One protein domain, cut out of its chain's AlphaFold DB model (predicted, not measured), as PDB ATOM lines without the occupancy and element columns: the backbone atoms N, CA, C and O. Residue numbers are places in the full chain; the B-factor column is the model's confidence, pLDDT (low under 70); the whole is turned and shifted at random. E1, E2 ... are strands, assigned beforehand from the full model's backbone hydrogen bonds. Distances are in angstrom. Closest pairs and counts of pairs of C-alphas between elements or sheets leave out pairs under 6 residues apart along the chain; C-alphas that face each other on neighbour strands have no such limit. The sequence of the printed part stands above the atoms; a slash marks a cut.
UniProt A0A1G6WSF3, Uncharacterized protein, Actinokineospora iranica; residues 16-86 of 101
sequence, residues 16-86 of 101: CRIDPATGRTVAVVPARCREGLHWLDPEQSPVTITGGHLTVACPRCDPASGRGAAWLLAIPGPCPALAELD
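AT A GLANCE: This is residues 16 to 86 of the 101 residues of an uncharacterized protein of Actinokineospora iranica (UniProt A0A1G6WSF3). With little regular structure, two small three-stranded sheets stand loosely and only partly face to face, with long loops toward one end. E3-E4-E5 is a meander, each strand the antiparallel neighbour of the one before; E1-E2-E6 is mixed. Six named strands, E1 to E6 in order, hold 26 of the 71 printed residues; the class is all strand. The whole is compact but elongated, radius of gyration of the C-alphas 12.6 A, spans 40 by 24 by 17 A.

IN THESE COORDINATES: E3 is residues 47 to 50, E4 53 to 57, E5 70 to 74. E1 is residues 16 to 18, from C-alpha 16 at (97.463, -12.502, -29.685); E2 25 to 29; E6 82 to 85, ending at C-alpha 85 (107.002, -10.317, -35.716).

HOW THE PARTS SIT: In the hairpin E3 and E4, N 48 and O 55 are within hydrogen-bond range, 2.9 A. E2 and E6 are parallel, N 27 and O 82 at 2.8 A. The closest C-alphas of E2 and E4, Val 29 and Val 56, are 7.8 A apart.

THE WHOLE: The printed part has no cut. Residues 30 to 46 and 58 to 69 are long links; pLDDT is under 70 at 63 to 68.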
ATOM      1  N   CYS A  16      96.800 -12.319 -30.965       87.50
ATOM      2  CA  CYS A  16      97.463 -12.502 -29.685       87.50
ATOM      3  C   CYS A  16      97.611 -13.996 -29.429       87.50
ATOM      4  O   CYS A  16      96.659 -14.756 -29.611       87.50
ATOM      5  N   ARG A  17      98.784 -14.408 -28.958       87.56
ATOM      6  CA  ARG A  17      99.015 -15.758 -28.442       87.56
ATOM      7  C   ARG A  17      99.382 -15.694 -26.971       87.56
ATOM      8  O   ARG A  17      99.869 -14.677 -26.486       87.56
ATOM      9  N   ILE A  18      99.158 -16.792 -26.265       88.06
ATOM     10  CA  ILE A  18      99.660 -16.963 -24.905       88.06
ATOM     11  C   ILE A  18     100.973 -17.730 -25.009       88.06
ATOM     12  O   ILE A  18     101.024 -18.797 -25.620       88.06
ATOM     13  N   ASP A  19     102.041 -17.174 -24.450       85.56
ATOM     14  CA  ASP A  19     103.297 -17.892 -24.309       85.56
ATOM     15  C   ASP A  19     103.123 -19.013 -23.268       85.56
ATOM     16  O   ASP A  19     102.813 -18.720 -22.112       85.56
ATOM     17  N   PRO A  20     103.294 -20.294 -23.637       85.38
ATOM     18  CA  PRO A  20     103.017 -21.402 -22.726       85.38
ATOM     19  C   PRO A  20     104.025 -21.497 -21.572       85.38
ATOM     20  O   PRO A  20     103.697 -22.069 -20.537       85.38
ATOM     21  N   ALA A  21     105.235 -20.948 -21.727       88.44
ATOM     22  CA  ALA A  21     106.269 -21.000 -20.696       88.44
ATOM     23  C   ALA A  21     106.045 -19.960 -19.587       88.44
ATOM     24  O   ALA A  21     106.308 -20.227 -18.417       88.44
ATOM     25  N   THR A  22     105.554 -18.773 -19.943       88.56
ATOM     26  CA  THR A  22     105.397 -17.631 -19.029       88.56
ATOM     27  C   THR A  22     103.940 -17.264 -18.746       88.56
ATOM     28  O   THR A  22     103.684 -16.444 -17.864       88.56
ATOM     29  N   GLY A  23     102.983 -17.823 -19.491       87.69
ATOM     30  CA  GLY A  23     101.560 -17.480 -19.420       87.69
ATOM     31  C   GLY A  23     101.235 -16.065 -19.908       87.69
ATOM     32  O   GLY A  23     100.125 -15.582 -19.692       87.69
ATOM     33  N   ARG A  24     102.193 -15.365 -20.530       88.00
ATOM     34  CA  ARG A  24     102.038 -13.965 -20.947       88.00
ATOM     35  C   ARG A  24     101.366 -13.857 -22.309       88.00
ATOM     36  O   ARG A  24     101.632 -14.653 -23.205       88.00
ATOM     37  N   THR A  25     100.555 -12.818 -22.485       88.88
ATOM     38  CA  THR A  25     100.005 -12.460 -23.797       88.88
ATOM     39  C   THR A  25     101.076 -11.793 -24.652       88.88
ATOM     40  O   THR A  25     101.614 -10.746 -24.278       88.88
ATOM     41  N   VAL A  26     101.338 -12.382 -25.814       89.06
ATOM     42  CA  VAL A  26     102.246 -11.872 -26.841       89.06
ATOM     43  C   VAL A  26     101.420 -11.397 -28.033       89.06
ATOM     44  O   VAL A  26     100.620 -12.154 -28.588       89.06
ATOM     45  N   ALA A  27     101.594 -10.131 -28.403       89.88
ATOM     46  CA  ALA A  27     101.089  -9.574 -29.647       89.88
ATOM     47  C   ALA A  27     101.873 -10.160 -30.813       89.88
ATOM     48  O   ALA A  27     103.086 -10.008 -30.877       89.88
ATOM     49  N   VAL A  28     101.181 -10.760 -31.767       89.94
ATOM     50  CA  VAL A  28     101.777 -11.146 -33.038       89.94
ATOM     51  C   VAL A  28     101.533 -10.000 -34.004       89.94
ATOM     52  O   VAL A  28     100.410  -9.799 -34.468       89.94
ATOM     53  N   VAL A  29     102.562  -9.201 -34.256       89.38
ATOM     54  CA  VAL A  29     102.529  -8.108 -35.227       89.38
ATOM     55  C   VAL A  29     103.052  -8.602 -36.578       89.38
ATOM     56  O   VAL A  29     103.912  -9.476 -36.616       89.38
ATOM     57  N   PRO A  30     102.540  -8.077 -37.700       87.69
ATOM     58  CA  PRO A  30     103.020  -8.466 -39.022       87.69
ATOM     59  C   PRO A  30     104.512  -8.149 -39.155       87.69
ATOM     60  O   PRO A  30     104.961  -7.083 -38.738       87.69
ATOM     61  N   ALA A  31     105.277  -9.065 -39.748       90.31
ATOM     62  CA  ALA A  31     106.704  -8.880 -40.003       90.31
ATOM     63  C   ALA A  31     106.974  -8.014 -41.243       90.31
ATOM     64  O   ALA A  31     108.099  -7.569 -41.458       90.31
ATOM     65  N   ARG A  32     105.953  -7.738 -42.058       89.31
ATOM     66  CA  ARG A  32     106.011  -6.839 -43.214       89.31
ATOM     67  C   ARG A  32     105.050  -5.667 -43.086       89.31
ATOM     68  O   ARG A  32     104.040  -5.741 -42.395       89.31
ATOM     69  N   CYS A  33     105.332  -4.579 -43.802       86.94
ATOM     70  CA  CYS A  33     104.414  -3.450 -43.922       86.94
ATOM     71  C   CYS A  33     103.080  -3.875 -44.555       86.94
ATOM     72  O   CYS A  33     102.962  -4.956 -45.131       86.94
ATOM     73  N   ARG A  34     102.069  -3.008 -44.477       83.25
ATOM     74  CA  ARG A  34     100.705  -3.311 -44.936       83.25
ATOM     75  C   ARG A  34     100.616  -3.691 -46.420       83.25
ATOM     76  O   ARG A  34      99.795  -4.524 -46.789       83.25
ATOM     77  N   GLU A  35     101.502  -3.154 -47.257       82.50
ATOM     78  CA  GLU A  35     101.591  -3.523 -48.682       82.50
ATOM     79  C   GLU A  35     102.425  -4.797 -48.925       82.50
ATOM     80  O   GLU A  35     102.535  -5.256 -50.055       82.50
ATOM     81  N   GLY A  36     103.047  -5.367 -47.891       84.38
ATOM     82  CA  GLY A  36     103.912  -6.547 -47.997       84.38
ATOM     83  C   GLY A  36     105.296  -6.280 -48.605       84.38
ATOM     84  O   GLY A  36     106.034  -7.227 -48.864       84.38
ATOM     85  N   LEU A  37     105.664  -5.015 -48.839       84.06
ATOM     86  CA  LEU A  37     106.880  -4.631 -49.576       84.06
ATOM     87  C   LEU A  37     108.137  -4.527 -48.704       84.06
ATOM     88  O   LEU A  37     109.246  -4.770 -49.173       84.06
ATOM     89  N   HIS A  38     107.982  -4.137 -47.441       86.88
ATOM     90  CA  HIS A  38     109.098  -3.859 -46.542       86.88
ATOM     91  C   HIS A  38     109.029  -4.756 -45.322       86.88
ATOM     92  O   HIS A  38     107.974  -4.847 -44.701       86.88
ATOM     93  N   TRP A  39     110.158  -5.351 -44.949       87.06
ATOM     94  CA  TRP A  39     110.305  -5.988 -43.647       87.06
ATOM     95  C   TRP A  39     110.292  -4.930 -42.547       87.06
ATOM     96  O   TRP A  39     110.950  -3.893 -42.657       87.06
ATOM     97  N   LEU A  40     109.498  -5.199 -41.522       86.81
ATOM     98  CA  LEU A  40     109.463  -4.456 -40.282       86.81
ATOM     99  C   LEU A  40     110.531  -5.029 -39.360       86.81
ATOM    100  O   LEU A  40     110.768  -6.231 -39.301       86.81
ATOM    101  N   ASP A  41     111.178  -4.117 -38.666       84.75
ATOM    102  CA  ASP A  41     112.239  -4.383 -37.712       84.75
ATOM    103  C   ASP A  41     111.817  -3.808 -36.355       84.75
ATOM    104  O   ASP A  41     111.343  -2.670 -36.324       84.75
ATOM    105  N   PRO A  42     111.937  -4.550 -35.245       81.31
ATOM    106  CA  PRO A  42     111.419  -4.107 -33.954       81.31
ATOM    107  C   PRO A  42     112.202  -2.925 -33.367       81.31
ATOM    108  O   PRO A  42     111.662  -2.208 -32.528       81.31
ATOM    109  N   GLU A  43     113.444  -2.695 -33.803       83.50
ATOM    110  CA  GLU A  43     114.264  -1.563 -33.366       83.50
ATOM    111  C   GLU A  43     113.927  -0.289 -34.156       83.50
ATOM    112  O   GLU A  43     114.020   0.815 -33.624       83.50
ATOM    113  N   GLN A  44     113.501  -0.435 -35.415       83.44
ATOM    114  CA  GLN A  44     113.273   0.682 -36.341       83.44
ATOM    115  C   GLN A  44     111.798   0.961 -36.662       83.44
ATOM    116  O   GLN A  44     111.480   1.991 -37.258       83.44
ATOM    117  N   SER A  45     110.890   0.048 -36.319       82.62
ATOM    118  CA  SER A  45     109.464   0.147 -36.651       82.62
ATOM    119  C   SER A  45     108.686   0.511 -35.394       82.62
ATOM    120  O   SER A  45     108.429  -0.358 -34.559       82.62
ATOM    121  N   PRO A  46     108.315   1.790 -35.214       80.62
ATOM    122  CA  PRO A  46     107.673   2.208 -33.985       80.62
ATOM    123  C   PRO A  46     106.293   1.558 -33.859       80.62
ATOM    124  O   PRO A  46     105.451   1.636 -34.762       80.62
ATOM    125  N   VAL A  47     106.070   0.941 -32.699       85.25
ATOM    126  CA  VAL A  47     104.789   0.369 -32.288       85.25
ATOM    127  C   VAL A  47     104.152   1.301 -31.266       85.25
ATOM    128  O   VAL A  47     104.768   1.650 -30.263       85.25
ATOM    129  N   THR A  48     102.917   1.725 -31.513       86.31
ATOM    130  CA  THR A  48     102.164   2.594 -30.600       86.31
ATOM    131  C   THR A  48     100.836   1.949 -30.247       86.31
ATOM    132  O   THR A  48     100.110   1.510 -31.132       86.31
ATOM    133  N   ILE A  49     100.495   1.915 -28.959       86.44
ATOM    134  CA  ILE A  49      99.191   1.445 -28.486       86.44
ATOM    135  C   ILE A  49      98.360   2.658 -28.071       86.44
ATOM    136  O   ILE A  49      98.786   3.459 -27.241       86.44
ATOM    137  N   THR A  50      97.174   2.832 -28.648       84.75
ATOM    138  CA  THR A  50      96.276   3.948 -28.320       84.75
ATOM    139  C   THR A  50      94.820   3.532 -28.468       84.75
ATOM    140  O   THR A  50      94.406   3.030 -29.511       84.75
ATOM    141  N   GLY A  51      94.024   3.753 -27.418       82.06
ATOM    142  CA  GLY A  51      92.569   3.569 -27.464       82.06
ATOM    143  C   GLY A  51      92.115   2.160 -27.864       82.06
ATOM    144  O   GLY A  51      91.132   2.039 -28.583       82.06
ATOM    145  N   GLY A  52      92.845   1.116 -27.455       85.81
ATOM    146  CA  GLY A  52      92.534  -0.274 -27.819       85.81
ATOM    147  C   GLY A  52      93.014  -0.691 -29.211       85.81
ATOM    148  O   GLY A  52      92.658  -1.768 -29.679       85.81
ATOM    149  N   HIS A  53      93.837   0.123 -29.867       87.75
ATOM    150  CA  HIS A  53      94.457  -0.201 -31.147       87.75
ATOM    151  C   HIS A  53      95.972  -0.229 -31.015       87.75
ATOM    152  O   HIS A  53      96.553   0.524 -30.232       87.75
ATOM    153  N   LEU A  54      96.598  -1.092 -31.800       89.62
ATOM    154  CA  LEU A  54      98.031  -1.183 -31.988       89.62
ATOM    155  C   LEU A  54      98.350  -0.694 -33.400       89.62
ATOM    156  O   LEU A  54      97.848  -1.232 -34.385       89.62
ATOM    157  N   THR A  55      99.201   0.319 -33.482       89.25
ATOM    158  CA  THR A  55      99.716   0.864 -34.733       89.25
ATOM    159  C   THR A  55     101.158   0.418 -34.914       89.25
ATOM    160  O   THR A  55     101.964   0.623 -34.008       89.25
ATOM    161  N   VAL A  56     101.498  -0.142 -36.075       87.69
ATOM    162  CA  VAL A  56     102.893  -0.440 -36.452       87.69
ATOM    163  C   VAL A  56     103.243   0.361 -37.690       87.69
ATOM    164  O   VAL A  56     102.700   0.087 -38.761       87.69
ATOM    165  N   ALA A  57     104.126   1.348 -37.561       86.56
ATOM    166  CA  ALA A  57     104.542   2.151 -38.706       86.56
ATOM    167  C   ALA A  57     105.722   1.504 -39.438       86.56
ATOM    168  O   ALA A  57     106.655   0.991 -38.824       86.56
ATOM    169  N   CYS A  58     105.696   1.572 -40.767       87.44
ATOM    170  CA  CYS A  58     106.828   1.198 -41.594       87.44
ATOM    171  C   CYS A  58     107.727   2.424 -41.811       87.44
ATOM    172  O   CYS A  58     107.272   3.385 -42.431       87.44
ATOM    173  N   PRO A  59     109.010   2.391 -41.407       83.62
ATOM    174  CA  PRO A  59     109.915   3.534 -41.573       83.62
ATOM    175  C   PRO A  59     110.276   3.821 -43.041       83.62
ATOM    176  O   PRO A  59     110.829   4.873 -43.346       83.62
ATOM    177  N   ARG A  60     109.996   2.880 -43.955       84.75
ATOM    178  CA  ARG A  60     110.315   2.992 -45.389       84.75
ATOM    179  C   ARG A  60     109.132   3.386 -46.262       84.75
ATOM    180  O   ARG A  60     109.335   3.793 -47.401       84.75
ATOM    181  N   CYS A  61     107.907   3.210 -45.780       83.50
ATOM    182  CA  CYS A  61     106.736   3.626 -46.537       83.50
ATOM    183  C   CYS A  61     106.583   5.142 -46.429       83.50
ATOM    184  O   CYS A  61     106.697   5.696 -45.339       83.50
ATOM    185  N   ASP A  62     106.287   5.796 -47.548       75.75
ATOM    186  CA  ASP A  62     106.029   7.231 -47.560       75.75
ATOM    187  C   ASP A  62     104.722   7.542 -46.797       75.75
ATOM    188  O   ASP A  62     103.643   7.106 -47.218       75.75
ATOM    189  N   PRO A  63     104.777   8.278 -45.671       67.50
ATOM    190  CA  PRO A  63     103.586   8.585 -44.887       67.50
ATOM    191  C   PRO A  63     102.655   9.566 -45.612       67.50
ATOM    192  O   PRO A  63     101.446   9.540 -45.377       67.50
ATOM    193  N   ALA A  64     103.188  10.395 -46.519       65.38
ATOM    194  CA  ALA A  64     102.406  11.353 -47.299       65.38
ATOM    195  C   ALA A  64     101.495  10.666 -48.335       65.38
ATOM    196  O   ALA A  64     100.422  11.176 -48.655       65.38
ATOM    197  N   SER A  65     101.870   9.471 -48.793       61.34
ATOM    198  CA  SER A  65     101.095   8.651 -49.724       61.34
ATOM    199  C   SER A  65      99.868   7.998 -49.078       61.34
ATOM    200  O   SER A  65      99.000   7.489 -49.790       61.34
ATOM    201  N   GLY A  66      99.776   7.971 -47.738       58.22
ATOM    202  CA  GLY A  66      98.625   7.453 -46.980       58.22
ATOM    203  C   GLY A  66      98.316   5.956 -47.163       58.22
ATOM    204  O   GLY A  66      97.419   5.421 -46.512       58.22
ATOM    205  N   ARG A  67      99.052   5.255 -48.032       59.56
ATOM    206  CA  ARG A  67      98.954   3.817 -48.308       59.56
ATOM    207  C   ARG A  67     100.158   3.110 -47.712       59.56
ATOM    208  O   ARG A  67     101.273   3.609 -47.801       59.56
ATOM    209  N   GLY A  68      99.945   1.957 -47.087       64.12
ATOM    210  CA  GLY A  68     101.048   1.114 -46.623       64.12
ATOM    211  C   GLY A  68     101.877   1.618 -45.438       64.12
ATOM    212  O   GLY A  68     102.705   0.860 -44.935       64.12
ATOM    213  N   ALA A  69     101.686   2.872 -45.009       75.69
ATOM    214  CA  ALA A  69     102.557   3.548 -44.048       75.69
ATOM    215  C   ALA A  69     102.501   2.954 -42.640       75.69
ATOM    216  O   ALA A  69     103.507   2.946 -41.934       75.69
ATOM    217  N   ALA A  70     101.350   2.417 -42.244       82.44
ATOM    218  CA  ALA A  70     101.197   1.733 -40.976       82.44
ATOM    219  C   ALA A  70     100.133   0.640 -41.059       82.44
ATOM    220  O   ALA A  70      99.200   0.727 -41.861       82.44
ATOM    221  N   TRP A  71     100.285  -0.358 -40.199       86.88
ATOM    222  CA  TRP A  71      99.206  -1.241 -39.781       86.88
ATOM    223  C   TRP A  71      98.429  -0.592 -38.649       86.88
ATOM    224  O   TRP A  71      99.048  -0.049 -37.736       86.88
ATOM    225  N   LEU A  72      97.105  -0.714 -38.671       88.56
ATOM    226  CA  LEU A  72      96.241  -0.378 -37.547       88.56
ATOM    227  C   LEU A  72      95.406  -1.596 -37.143       88.56
ATOM    228  O   LEU A  72      94.454  -1.973 -37.826       88.56
ATOM    229  N   LEU A  73      95.762  -2.210 -36.017       89.06
ATOM    230  CA  LEU A  73      95.194  -3.468 -35.538       89.06
ATOM    231  C   LEU A  73      94.386  -3.250 -34.256       89.06
ATOM    232  O   LEU A  73      94.857  -2.613 -33.319       89.06
ATOM    233  N   ALA A  74      93.175  -3.797 -34.180       89.94
ATOM    234  CA  ALA A  74      92.355  -3.746 -32.970       89.94
ATOM    235  C   ALA A  74      92.813  -4.786 -31.948       89.94
ATOM    236  O   ALA A  74      92.906  -5.967 -32.270       89.94
ATOM    237  N   ILE A  75      93.058  -4.366 -30.711       88.81
ATOM    238  CA  ILE A  75      93.463  -5.251 -29.620       88.81
ATOM    239  C   ILE A  75      92.197  -5.920 -29.058       88.81
ATOM    240  O   ILE A  75      91.351  -5.226 -28.495       88.81
ATOM    241  N   PRO A  76      92.029  -7.251 -29.182       81.62
ATOM    242  CA  PRO A  76      90.786  -7.930 -28.800       81.62
ATOM    243  C   PRO A  76      90.615  -8.137 -27.283       81.62
ATOM    244  O   PRO A  76      89.619  -8.712 -26.853       81.62
ATOM    245  N   GLY A  77      91.579  -7.721 -26.459       79.88
ATOM    246  CA  GLY A  77      91.608  -8.021 -25.029       79.88
ATOM    247  C   GLY A  77      92.605  -7.150 -24.257       79.88
ATOM    248  O   GLY A  77      92.881  -6.027 -24.681       79.88
ATOM    249  N   PRO A  78      93.141  -7.626 -23.116       79.69
ATOM    250  CA  PRO A  78      94.108  -6.855 -22.340       79.69
ATOM    251  C   PRO A  78      95.349  -6.530 -23.175       79.69
ATOM    252  O   PRO A  78      95.782  -7.340 -23.999       79.69
ATOM    253  N   CYS A  79      95.922  -5.348 -22.939       79.31
ATOM    254  CA  CYS A  79      97.105  -4.892 -23.659       79.31
ATOM    255  C   CYS A  79      98.247  -5.915 -23.507       79.31
ATOM    256  O   CYS A  79      98.640  -6.220 -22.377       79.31
ATOM    257  N   PRO A  80      98.775  -6.454 -24.618       81.19
ATOM    258  CA  PRO A  80      99.860  -7.423 -24.577       81.19
ATOM    259  C   PRO A  80     101.137  -6.772 -24.040       81.19
ATOM    260  O   PRO A  80     101.445  -5.625 -24.357       81.19
ATOM    261  N   ALA A  81     101.879  -7.514 -23.216       80.25
ATOM    262  CA  ALA A  81     103.124  -7.035 -22.606       80.25
ATOM    263  C   ALA A  81     104.356  -7.295 -23.487       80.25
ATOM    264  O   ALA A  81     105.433  -6.771 -23.218       80.25
ATOM    265  N   LEU A  82     104.202  -8.142 -24.506       84.88
ATOM    266  CA  LEU A  82     105.247  -8.573 -25.427       84.88
ATOM    267  C   LEU A  82     104.723  -8.473 -26.858       84.88
ATOM    268  O   LEU A  82     103.517  -8.595 -27.075       84.88
ATOM    269  N   ALA A  83     105.626  -8.295 -27.817       85.94
ATOM    270  CA  ALA A  83     105.312  -8.335 -29.236       85.94
ATOM    271  C   ALA A  83     106.348  -9.174 -29.995       85.94
ATOM    272  O   ALA A  83     107.536  -9.117 -29.683       85.94
ATOM    273  N   GLU A  84     105.891  -9.932 -30.987       88.50
ATOM    274  CA  GLU A  84     106.710 -10.710 -31.917       88.50
ATOM    275  C   GLU A  84     106.296 -10.413 -33.359       88.50
ATOM    276  O   GLU A  84     105.138 -10.089 -33.617       88.50
ATOM    277  N   LEU A  85     107.243 -10.525 -34.291       86.75
ATOM    278  CA  LEU A  85     107.002 -10.317 -35.716       86.75
ATOM    279  C   LEU A  85     106.726 -11.659 -36.396       86.75
ATOM    280  O   LEU A  85     107.611 -12.509 -36.450       86.75
ATOM    281  N   ASP A  86     105.527 -11.825 -36.948       85.56
ATOM    282  CA  ASP A  86     105.160 -12.983 -37.761       85.56
ATOM    283  C   ASP A  86     104.112 -12.600 -38.813       85.56
ATOM    284  O   ASP A  86     103.088 -11.975 -38.525       85.56
TER     285      ASP A  86